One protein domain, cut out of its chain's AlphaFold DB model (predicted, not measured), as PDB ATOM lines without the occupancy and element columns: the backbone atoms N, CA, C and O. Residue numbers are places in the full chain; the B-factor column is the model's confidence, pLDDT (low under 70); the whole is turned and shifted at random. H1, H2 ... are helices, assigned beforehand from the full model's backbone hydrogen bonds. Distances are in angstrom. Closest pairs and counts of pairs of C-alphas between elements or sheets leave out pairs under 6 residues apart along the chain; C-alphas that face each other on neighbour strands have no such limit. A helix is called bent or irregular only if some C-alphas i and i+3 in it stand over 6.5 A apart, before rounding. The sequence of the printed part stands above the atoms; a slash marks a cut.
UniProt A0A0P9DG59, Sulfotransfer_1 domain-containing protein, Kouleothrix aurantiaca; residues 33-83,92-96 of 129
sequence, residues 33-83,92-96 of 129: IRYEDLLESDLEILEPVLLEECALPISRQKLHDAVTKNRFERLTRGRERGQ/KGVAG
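This is residues 33 to 83 and 92 to 96 of the 129 residues of the protein "Sulfotransfer_1 domain-containing protein" of Kouleothrix aurantiaca (UniProt A0A0P9DG59). A flat, kinked helical hairpin: the longest helix, H1, has a sharp kink near residue 42, and the part of H1 after it runs side by side with H2, which folds back the opposite way after a short link. At the end of the hairpin away from that link come the one-turn helix H3 and a tail with no named element, residues 76 to 83 and 92 to 96, with a cut in it. The printed part has 56 residues with three named helices, in the order H1, H2, H3, and no named strand; its class is all helix. It is only just loose, close to compact, with a radius of gyration of the C-alphas of 12.4 A, and it spans 36 by 23 by 12 A.

H1 is residues 35 to 53, from C-alpha 35 at (16.628, -42.020, -49.414) to C-alpha 53 at (33.083, -32.458, -49.709), 19.0 A from first to last C-alpha. It has a kink of 103 degrees near residue 42 and is irregular: C-alphas 40 and 43 are 9.0 A apart. H2 is residues 60 to 69 and measures 14.2 A from first to last C-alpha. H3 is residues 72 to 75, 5.2 A from first to last C-alpha, and ends with C-alpha 75 at (18.718, -49.457, -34.908).

H1 and H2 form a helical hairpin. They touch, with 7 pairs of C-alphas within 8 A; the closest C-alphas are those of Leu 43 and His 64, 6.8 A apart. They run opposite ways at a shallow tilt of 29 degrees, where the line of the irregular H1 is a rough one. H2 and H3 are close but not clearly touching, and their closest C-alphas, those of Lys 69 and Leu 75, are 7.1 A apart. H1 and H3 are apart. In H2 every O i to N i+4 pair is within hydrogen-bond range, in H1 9 of 15 are, and H3 is too short for such a pair.

The two C-alphas farthest apart are those of Ala 55 and Gln 83, 36.4 A. The first and last printed C-alphas, those of Ile 33 and Gly 96, are 16.5 A apart. The link from H1 to H2, residues 54 to 59, is short, and the link from H2 to H3, residues 70 and 71, is tight. Residues 84 to 91 are cut out and not printed; C-alphas 83 and 92 are 5.8 A apart across the cut. The mean pLDDT of the printed part of this model is 96.5, and no printed residue is under 70.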
ATOM      1  N   ILE A  33      20.582 -36.095 -52.376       93.56
ATOM      2  CA  ILE A  33      20.777 -37.509 -52.044       93.56
ATOM      3  C   ILE A  33      19.406 -38.098 -51.725       93.56
ATOM      4  O   ILE A  33      18.739 -37.641 -50.796       93.56
ATOM      5  N   ARG A  34      18.981 -39.108 -52.491       94.31
ATOM      6  CA  ARG A  34      17.687 -39.767 -52.283       94.31
ATOM      7  C   ARG A  34      17.795 -40.832 -51.204       94.31
ATOM      8  O   ARG A  34      18.799 -41.536 -51.098       94.31
ATOM      9  N   TYR A  35      16.726 -40.982 -50.435       94.88
ATOM     10  CA  TYR A  35      16.628 -42.020 -49.414       94.88
ATOM     11  C   TYR A  35      16.737 -43.425 -50.022       94.88
ATOM     12  O   TYR A  35      17.408 -44.289 -49.470       94.88
ATOM     13  N   GLU A  36      16.130 -43.631 -51.187       95.38
ATOM     14  CA  GLU A  36      16.123 -44.880 -51.945       95.38
ATOM     15  C   GLU A  36      17.538 -45.303 -52.339       95.38
ATOM     16  O   GLU A  36      17.882 -46.474 -52.217       95.38
ATOM     17  N   ASP A  37      18.384 -44.350 -52.736       96.12
ATOM     18  CA  ASP A  37      19.778 -44.634 -53.078       96.12
ATOM     19  C   ASP A  37      20.581 -45.020 -51.824       96.12
ATOM     20  O   ASP A  37      21.426 -45.912 -51.871       96.12
ATOM     21  N   LEU A  38      20.280 -44.408 -50.672       96.69
ATOM     22  CA  LEU A  38      20.895 -44.766 -49.387       96.69
ATOM     23  C   LEU A  38      20.453 -46.142 -48.874       96.69
ATOM     24  O   LEU A  38      21.178 -46.762 -48.099       96.69
ATOM     25  N   LEU A  39      19.282 -46.642 -49.274       95.19
ATOM     26  CA  LEU A  39      18.871 -47.994 -48.904       95.19
ATOM     27  C   LEU A  39      19.802 -49.053 -49.506       95.19
ATOM     28  O   LEU A  39      20.022 -50.070 -48.842       95.19
ATOM     29  N   GLU A  40      20.342 -48.798 -50.696       94.50
ATOM     30  CA  GLU A  40      21.166 -49.736 -51.469       94.50
ATOM     31  C   GLU A  40      22.675 -49.454 -51.339       94.50
ATOM     32  O   GLU A  40      23.461 -50.377 -51.127       94.50
ATOM     33  N   SER A  41      23.075 -48.180 -51.399       96.75
ATOM     34  CA  SER A  41      24.470 -47.744 -51.580       96.75
ATOM     35  C   SER A  41      24.910 -46.671 -50.566       96.75
ATOM     36  O   SER A  41      25.664 -45.758 -50.907       96.75
ATOM     37  N   ASP A  42      24.466 -46.756 -49.303       97.50
ATOM     38  CA  ASP A  42      24.763 -45.755 -48.258       97.50
ATOM     39  C   ASP A  42      26.244 -45.339 -48.171       97.50
ATOM     40  O   ASP A  42      26.552 -44.149 -48.199       97.50
ATOM     41  N   LEU A  43      27.172 -46.291 -48.085       98.06
ATOM     42  CA  LEU A  43      28.606 -46.018 -47.953       98.06
ATOM     43  C   LEU A  43      29.203 -45.378 -49.208       98.06
ATOM     44  O   LEU A  43      29.994 -44.446 -49.089       98.06
ATOM     45  N   GLU A  44      28.812 -45.855 -50.390       97.88
ATOM     46  CA  GLU A  44      29.301 -45.337 -51.675       97.88
ATOM     47  C   GLU A  44      28.903 -43.871 -51.873       97.88
ATOM     48  O   GLU A  44      29.656 -43.089 -52.448       97.88
ATOM     49  N   ILE A  45      27.734 -43.490 -51.354       97.69
ATOM     50  CA  ILE A  45      27.201 -42.130 -51.439       97.69
ATOM     51  C   ILE A  45      27.780 -41.238 -50.338       97.69
ATOM     52  O   ILE A  45      28.216 -40.119 -50.608       97.69
ATOM     53  N   LEU A  46      27.763 -41.702 -49.085       97.81
ATOM     54  CA  LEU A  46      28.077 -40.866 -47.926       97.81
ATOM     55  C   LEU A  46      29.575 -40.670 -47.709       97.81
ATOM     56  O   LEU A  46      29.966 -39.638 -47.167       97.81
ATOM     57  N   GLU A  47      30.421 -41.628 -48.088       97.81
ATOM     58  CA  GLU A  47      31.865 -41.503 -47.887       97.81
ATOM     59  C   GLU A  47      32.479 -40.285 -48.604       97.81
ATOM     60  O   GLU A  47      33.071 -39.460 -47.900       97.81
ATOM     61  N   PRO A  48      32.345 -40.113 -49.937       97.00
ATOM     62  CA  PRO A  48      32.919 -38.953 -50.621       97.00
ATOM     63  C   PRO A  48      32.300 -37.642 -50.121       97.00
ATOM     64  O   PRO A  48      33.009 -36.669 -49.876       97.00
ATOM     65  N   VAL A  49      30.991 -37.631 -49.854       96.38
ATOM     66  CA  VAL A  49      30.297 -36.442 -49.341       96.38
ATOM     67  C   VAL A  49      30.864 -36.016 -47.988       96.38
ATOM     68  O   VAL A  49      31.221 -34.860 -47.792       96.38
ATOM     69  N   LEU A  50      30.981 -36.937 -47.034       97.00
ATOM     70  CA  LEU A  50      31.366 -36.575 -45.671       97.00
ATOM     71  C   LEU A  50      32.878 -36.382 -45.515       97.00
ATOM     72  O   LEU A  50      33.292 -35.481 -44.786       97.00
ATOM     73  N   LEU A  51      33.707 -37.206 -46.162       97.69
ATOM     74  CA  LEU A  51      35.165 -37.112 -46.021       97.69
ATOM     75  C   LEU A  51      35.782 -36.062 -46.941       97.69
ATOM     76  O   LEU A  51      36.736 -35.406 -46.530       97.69
ATOM     77  N   GLU A  52      35.271 -35.912 -48.162       95.25
ATOM     78  CA  GLU A  52      35.884 -35.057 -49.181       95.25
ATOM     79  C   GLU A  52      35.158 -33.713 -49.270       95.25
ATOM     80  O   GLU A  52      35.778 -32.678 -49.036       95.25
ATOM     81  N   GLU A  53      33.845 -33.707 -49.527       94.56
ATOM     82  CA  GLU A  53      33.083 -32.458 -49.709       94.56
ATOM     83  C   GLU A  53      32.912 -31.689 -48.389       94.56
ATOM     84  O   GLU A  53      33.160 -30.486 -48.330       94.56
ATOM     85  N   CYS A  54      32.538 -32.374 -47.306       95.62
ATOM     86  CA  CYS A  54      32.417 -31.766 -45.979       95.62
ATOM     87  C   CYS A  54      33.749 -31.693 -45.213       95.62
ATOM     88  O   CYS A  54      33.781 -31.114 -44.125       95.62
ATOM     89  N   ALA A  55      34.822 -32.298 -45.740       96.69
ATOM     90  CA  ALA A  55      36.144 -32.365 -45.112       96.69
ATOM     91  C   ALA A  55      36.111 -32.810 -43.632       96.69
ATOM     92  O   ALA A  55      36.853 -32.291 -42.789       96.69
ATOM     93  N   LEU A  56      35.229 -33.755 -43.283       97.44
ATOM     94  CA  LEU A  56      35.058 -34.192 -41.901       97.44
ATOM     95  C   LEU A  56      36.332 -34.916 -41.417       97.44
ATOM     96  O   LEU A  56      36.727 -35.917 -42.021       97.44
ATOM     97  N   PRO A  57      36.972 -34.489 -40.308       97.12
ATOM     98  CA  PRO A  57      38.284 -34.994 -39.899       97.12
ATOM     99  C   PRO A  57      38.174 -36.329 -39.145       97.12
ATOM    100  O   PRO A  57      38.481 -36.434 -37.955       97.12
ATOM    101  N   ILE A  58      37.705 -37.370 -39.829       97.62
ATOM    102  CA  ILE A  58      37.579 -38.732 -39.303       97.62
ATOM    103  C   ILE A  58      38.193 -39.748 -40.265       97.62
ATOM    104  O   ILE A  58      38.314 -39.511 -41.462       97.62
ATOM    105  N   SER A  59      38.579 -40.914 -39.743       97.81
ATOM    106  CA  SER A  59      39.028 -42.008 -40.601       97.81
ATOM    107  C   SER A  59      37.854 -42.629 -41.358       97.81
ATOM    108  O   SER A  59      36.738 -42.713 -40.837       97.81
ATOM    109  N   ARG A  60      38.139 -43.172 -42.549       97.75
ATOM    110  CA  ARG A  60      37.197 -43.990 -43.329       97.75
ATOM    111  C   ARG A  60      36.545 -45.084 -42.481       97.75
ATOM    112  O   ARG A  60      35.329 -45.214 -42.485       97.75
ATOM    113  N   GLN A  61      37.334 -45.801 -41.677       98.19
ATOM    114  CA  GLN A  61      36.807 -46.841 -40.789       98.19
ATOM    115  C   GLN A  61      35.767 -46.294 -39.802       98.19
ATOM    116  O   GLN A  61      34.725 -46.908 -39.598       98.19
ATOM    117  N   LYS A  62      36.014 -45.118 -39.207       98.19
ATOM    118  CA  LYS A  62      35.076 -44.509 -38.258       98.19
ATOM    119  C   LYS A  62      33.771 -44.091 -38.940       98.19
ATOM    120  O   LYS A  62      32.713 -44.238 -38.330       98.19
ATOM    121  N   LEU A  63      33.836 -43.603 -40.181       98.25
ATOM    122  CA  LEU A  63      32.648 -43.334 -40.994       98.25
ATOM    123  C   LEU A  63      31.877 -44.625 -41.284       98.25
ATOM    124  O   LEU A  63      30.674 -44.677 -41.045       98.25
ATOM    125  N   HIS A  64      32.566 -45.676 -41.732       98.31
ATOM    126  CA  HIS A  64      31.951 -46.968 -42.054       98.31
ATOM    127  C   HIS A  64      31.238 -47.576 -40.851       98.31
ATOM    128  O   HIS A  64      30.091 -48.018 -40.954       98.31
ATOM    129  N   ASP A  65      31.885 -47.532 -39.687       98.19
ATOM    130  CA  ASP A  65      31.301 -47.981 -38.429       98.19
ATOM    131  C   ASP A  65      30.059 -47.160 -38.067       98.19
ATOM    132  O   ASP A  65      29.064 -47.722 -37.604       98.19
ATOM    133  N   ALA A  66      30.102 -45.836 -38.254       97.88
ATOM    134  CA  ALA A  66      28.979 -44.952 -37.967       97.88
ATOM    135  C   ALA A  66      27.786 -45.237 -38.889       97.88
ATOM    136  O   ALA A  66      26.680 -45.435 -38.390       97.88
ATOM    137  N   VAL A  67      28.004 -45.325 -40.202       97.81
ATOM    138  CA  VAL A  67      26.953 -45.644 -41.181       97.81
ATOM    139  C   VAL A  67      26.354 -47.019 -40.882       97.81
ATOM    140  O   VAL A  67      25.147 -47.138 -40.684       97.81
ATOM    141  N   THR A  68      27.194 -48.041 -40.697       96.88
ATOM    142  CA  THR A  68      26.736 -49.410 -40.412       96.88
ATOM    143  C   THR A  68      25.901 -49.483 -39.133       96.88
ATOM    144  O   THR A  68      24.880 -50.168 -39.112       96.88
ATOM    145  N   LYS A  69      26.294 -48.773 -38.065       97.50
ATOM    146  CA  LYS A  69      25.548 -48.729 -36.791       97.50
ATOM    147  C   LYS A  69      24.175 -48.069 -36.910       97.50
ATOM    148  O   LYS A  69      23.310 -48.374 -36.094       97.50
ATOM    149  N   ASN A  70      23.980 -47.201 -37.901       96.56
ATOM    150  CA  ASN A  70      22.723 -46.492 -38.139       96.56
ATOM    151  C   ASN A  70      21.838 -47.155 -39.206       96.56
ATOM    152  O   ASN A  70      20.769 -46.639 -39.518       96.56
ATOM    153  N   ARG A  71      22.231 -48.317 -39.744       96.69
ATOM    154  CA  ARG A  71      21.346 -49.104 -40.613       96.69
ATOM    155  C   ARG A  71      20.116 -49.582 -39.844       96.69
ATOM    156  O   ARG A  71      20.194 -49.878 -38.648       96.69
ATOM    157  N   PHE A  72      18.994 -49.691 -40.549       96.94
ATOM    158  CA  PHE A  72      17.691 -50.044 -39.982       96.94
ATOM    159  C   PHE A  72      17.754 -51.277 -39.074       96.94
ATOM    160  O   PHE A  72      17.300 -51.240 -37.935       96.94
ATOM    161  N   GLU A  73      18.385 -52.350 -39.533       96.25
ATOM    162  CA  GLU A  73      18.511 -53.617 -38.816       96.25
ATOM    163  C   GLU A  73      19.289 -53.439 -37.503       96.25
ATOM    164  O   GLU A  73      18.985 -54.075 -36.496       96.25
ATOM    165  N   ARG A  74      20.279 -52.536 -37.468       96.88
ATOM    166  CA  ARG A  74      21.030 -52.221 -36.243       96.88
ATOM    167  C   ARG A  74      20.208 -51.387 -35.270       96.88
ATOM    168  O   ARG A  74      20.142 -51.748 -34.094       96.88
ATOM    169  N   LEU A  75      19.553 -50.328 -35.746       96.25
ATOM    170  CA  LEU A  75      18.718 -49.457 -34.908       96.25
ATOM    171  C   LEU A  75      17.541 -50.219 -34.287       96.25
ATOM    172  O   LEU A  75      17.165 -49.995 -33.138       96.25
ATOM    173  N   THR A  76      17.005 -51.187 -35.026       96.56
ATOM    174  CA  THR A  76      15.821 -51.961 -34.640       96.56
ATOM    175  C   THR A  76      16.136 -53.273 -33.929       96.56
ATOM    176  O   THR A  76      15.222 -54.056 -33.670       96.56
ATOM    177  N   ARG A  77      17.408 -53.514 -33.579       95.00
ATOM    178  CA  ARG A  77      17.876 -54.737 -32.900       95.00
ATOM    179  C   ARG A  77      17.564 -56.024 -33.677       95.00
ATOM    180  O   ARG A  77      17.286 -57.056 -33.074       95.00
ATOM    181  N   GLY A  78      17.652 -55.961 -35.002       95.44
ATOM    182  CA  GLY A  78      17.624 -57.123 -35.888       95.44
ATOM    183  C   GLY A  78      16.329 -57.328 -36.665       95.44
ATOM    184  O   GLY A  78      16.201 -58.374 -37.291       95.44
ATOM    185  N   ARG A  79      15.377 -56.382 -36.656       96.81
ATOM    186  CA  ARG A  79      14.238 -56.490 -37.580       96.81
ATOM    187  C   ARG A  79      14.705 -56.275 -39.009       96.81
ATOM    188  O   ARG A  79      15.451 -55.341 -39.294       96.81
ATOM    189  N   GLU A  80      14.195 -57.112 -39.897       95.31
ATOM    190  CA  GLU A  80      14.391 -56.947 -41.332       95.31
ATOM    191  C   GLU A  80      13.530 -55.791 -41.847       95.31
ATOM    192  O   GLU A  80      12.436 -55.522 -41.329       95.31
ATOM    193  N   ARG A  81      14.009 -55.105 -42.888       94.75
ATOM    194  CA  ARG A  81      13.222 -54.078 -43.581       94.75
ATOM    195  C   ARG A  81      11.898 -54.672 -44.067       94.75
ATOM    196  O   ARG A  81      11.843 -55.792 -44.560       94.75
ATOM    197  N   GLY A  82      10.822 -53.914 -43.899       95.06
ATOM    198  CA  GLY A  82       9.455 -54.322 -44.235       95.06
ATOM    199  C   GLY A  82       8.691 -54.961 -43.074       95.06
ATOM    200  O   GLY A  82       7.461 -54.924 -43.077       95.06
ATOM    201  N   GLN A  83       9.370 -55.459 -42.033       96.00
ATOM    202  CA  GLN A  83       8.705 -55.961 -40.829       96.00
ATOM    203  C   GLN A  83       8.186 -54.792 -39.981       96.00
ATOM    204  O   GLN A  83       8.938 -54.179 -39.223       96.00
ATOM    205  N   LYS A  92       9.134 -49.220 -40.612       95.88
ATOM    206  CA  LYS A  92       9.342 -50.279 -41.637       95.88
ATOM    207  C   LYS A  92      10.706 -50.268 -42.342       95.88
ATOM    208  O   LYS A  92      11.153 -51.333 -42.748       95.88
ATOM    209  N   GLY A  93      11.350 -49.110 -42.513       95.06
ATOM    210  CA  GLY A  93      12.662 -49.019 -43.178       95.06
ATOM    211  C   GLY A  93      12.659 -49.385 -44.666       95.06
ATOM    212  O   GLY A  93      13.618 -49.987 -45.137       95.06
ATOM    213  N   VAL A  94      11.577 -49.081 -45.388       96.12
ATOM    214  CA  VAL A  94      11.421 -49.388 -46.822       96.12
ATOM    215  C   VAL A  94      10.969 -48.154 -47.591       96.12
ATOM    216  O   VAL A  94      10.271 -47.299 -47.043       96.12
ATOM    217  N   ALA A  95      11.336 -48.095 -48.868       95.50
ATOM    218  CA  ALA A  95      10.765 -47.160 -49.827       95.50
ATOM    219  C   ALA A  95       9.429 -47.686 -50.384       95.50
ATOM    220  O   ALA A  95       9.138 -48.878 -50.308       95.50
ATOM    221  N   GLY A  96       8.605 -46.791 -50.935       93.44
ATOM    222  CA  GLY A  96       7.375 -47.165 -51.646       93.44
ATOM    223  C   GLY A  96       6.164 -47.525 -50.775       93.44
ATOM    224  O   GLY A  96       5.088 -47.753 -51.315       93.44
TER     225      GLY A  96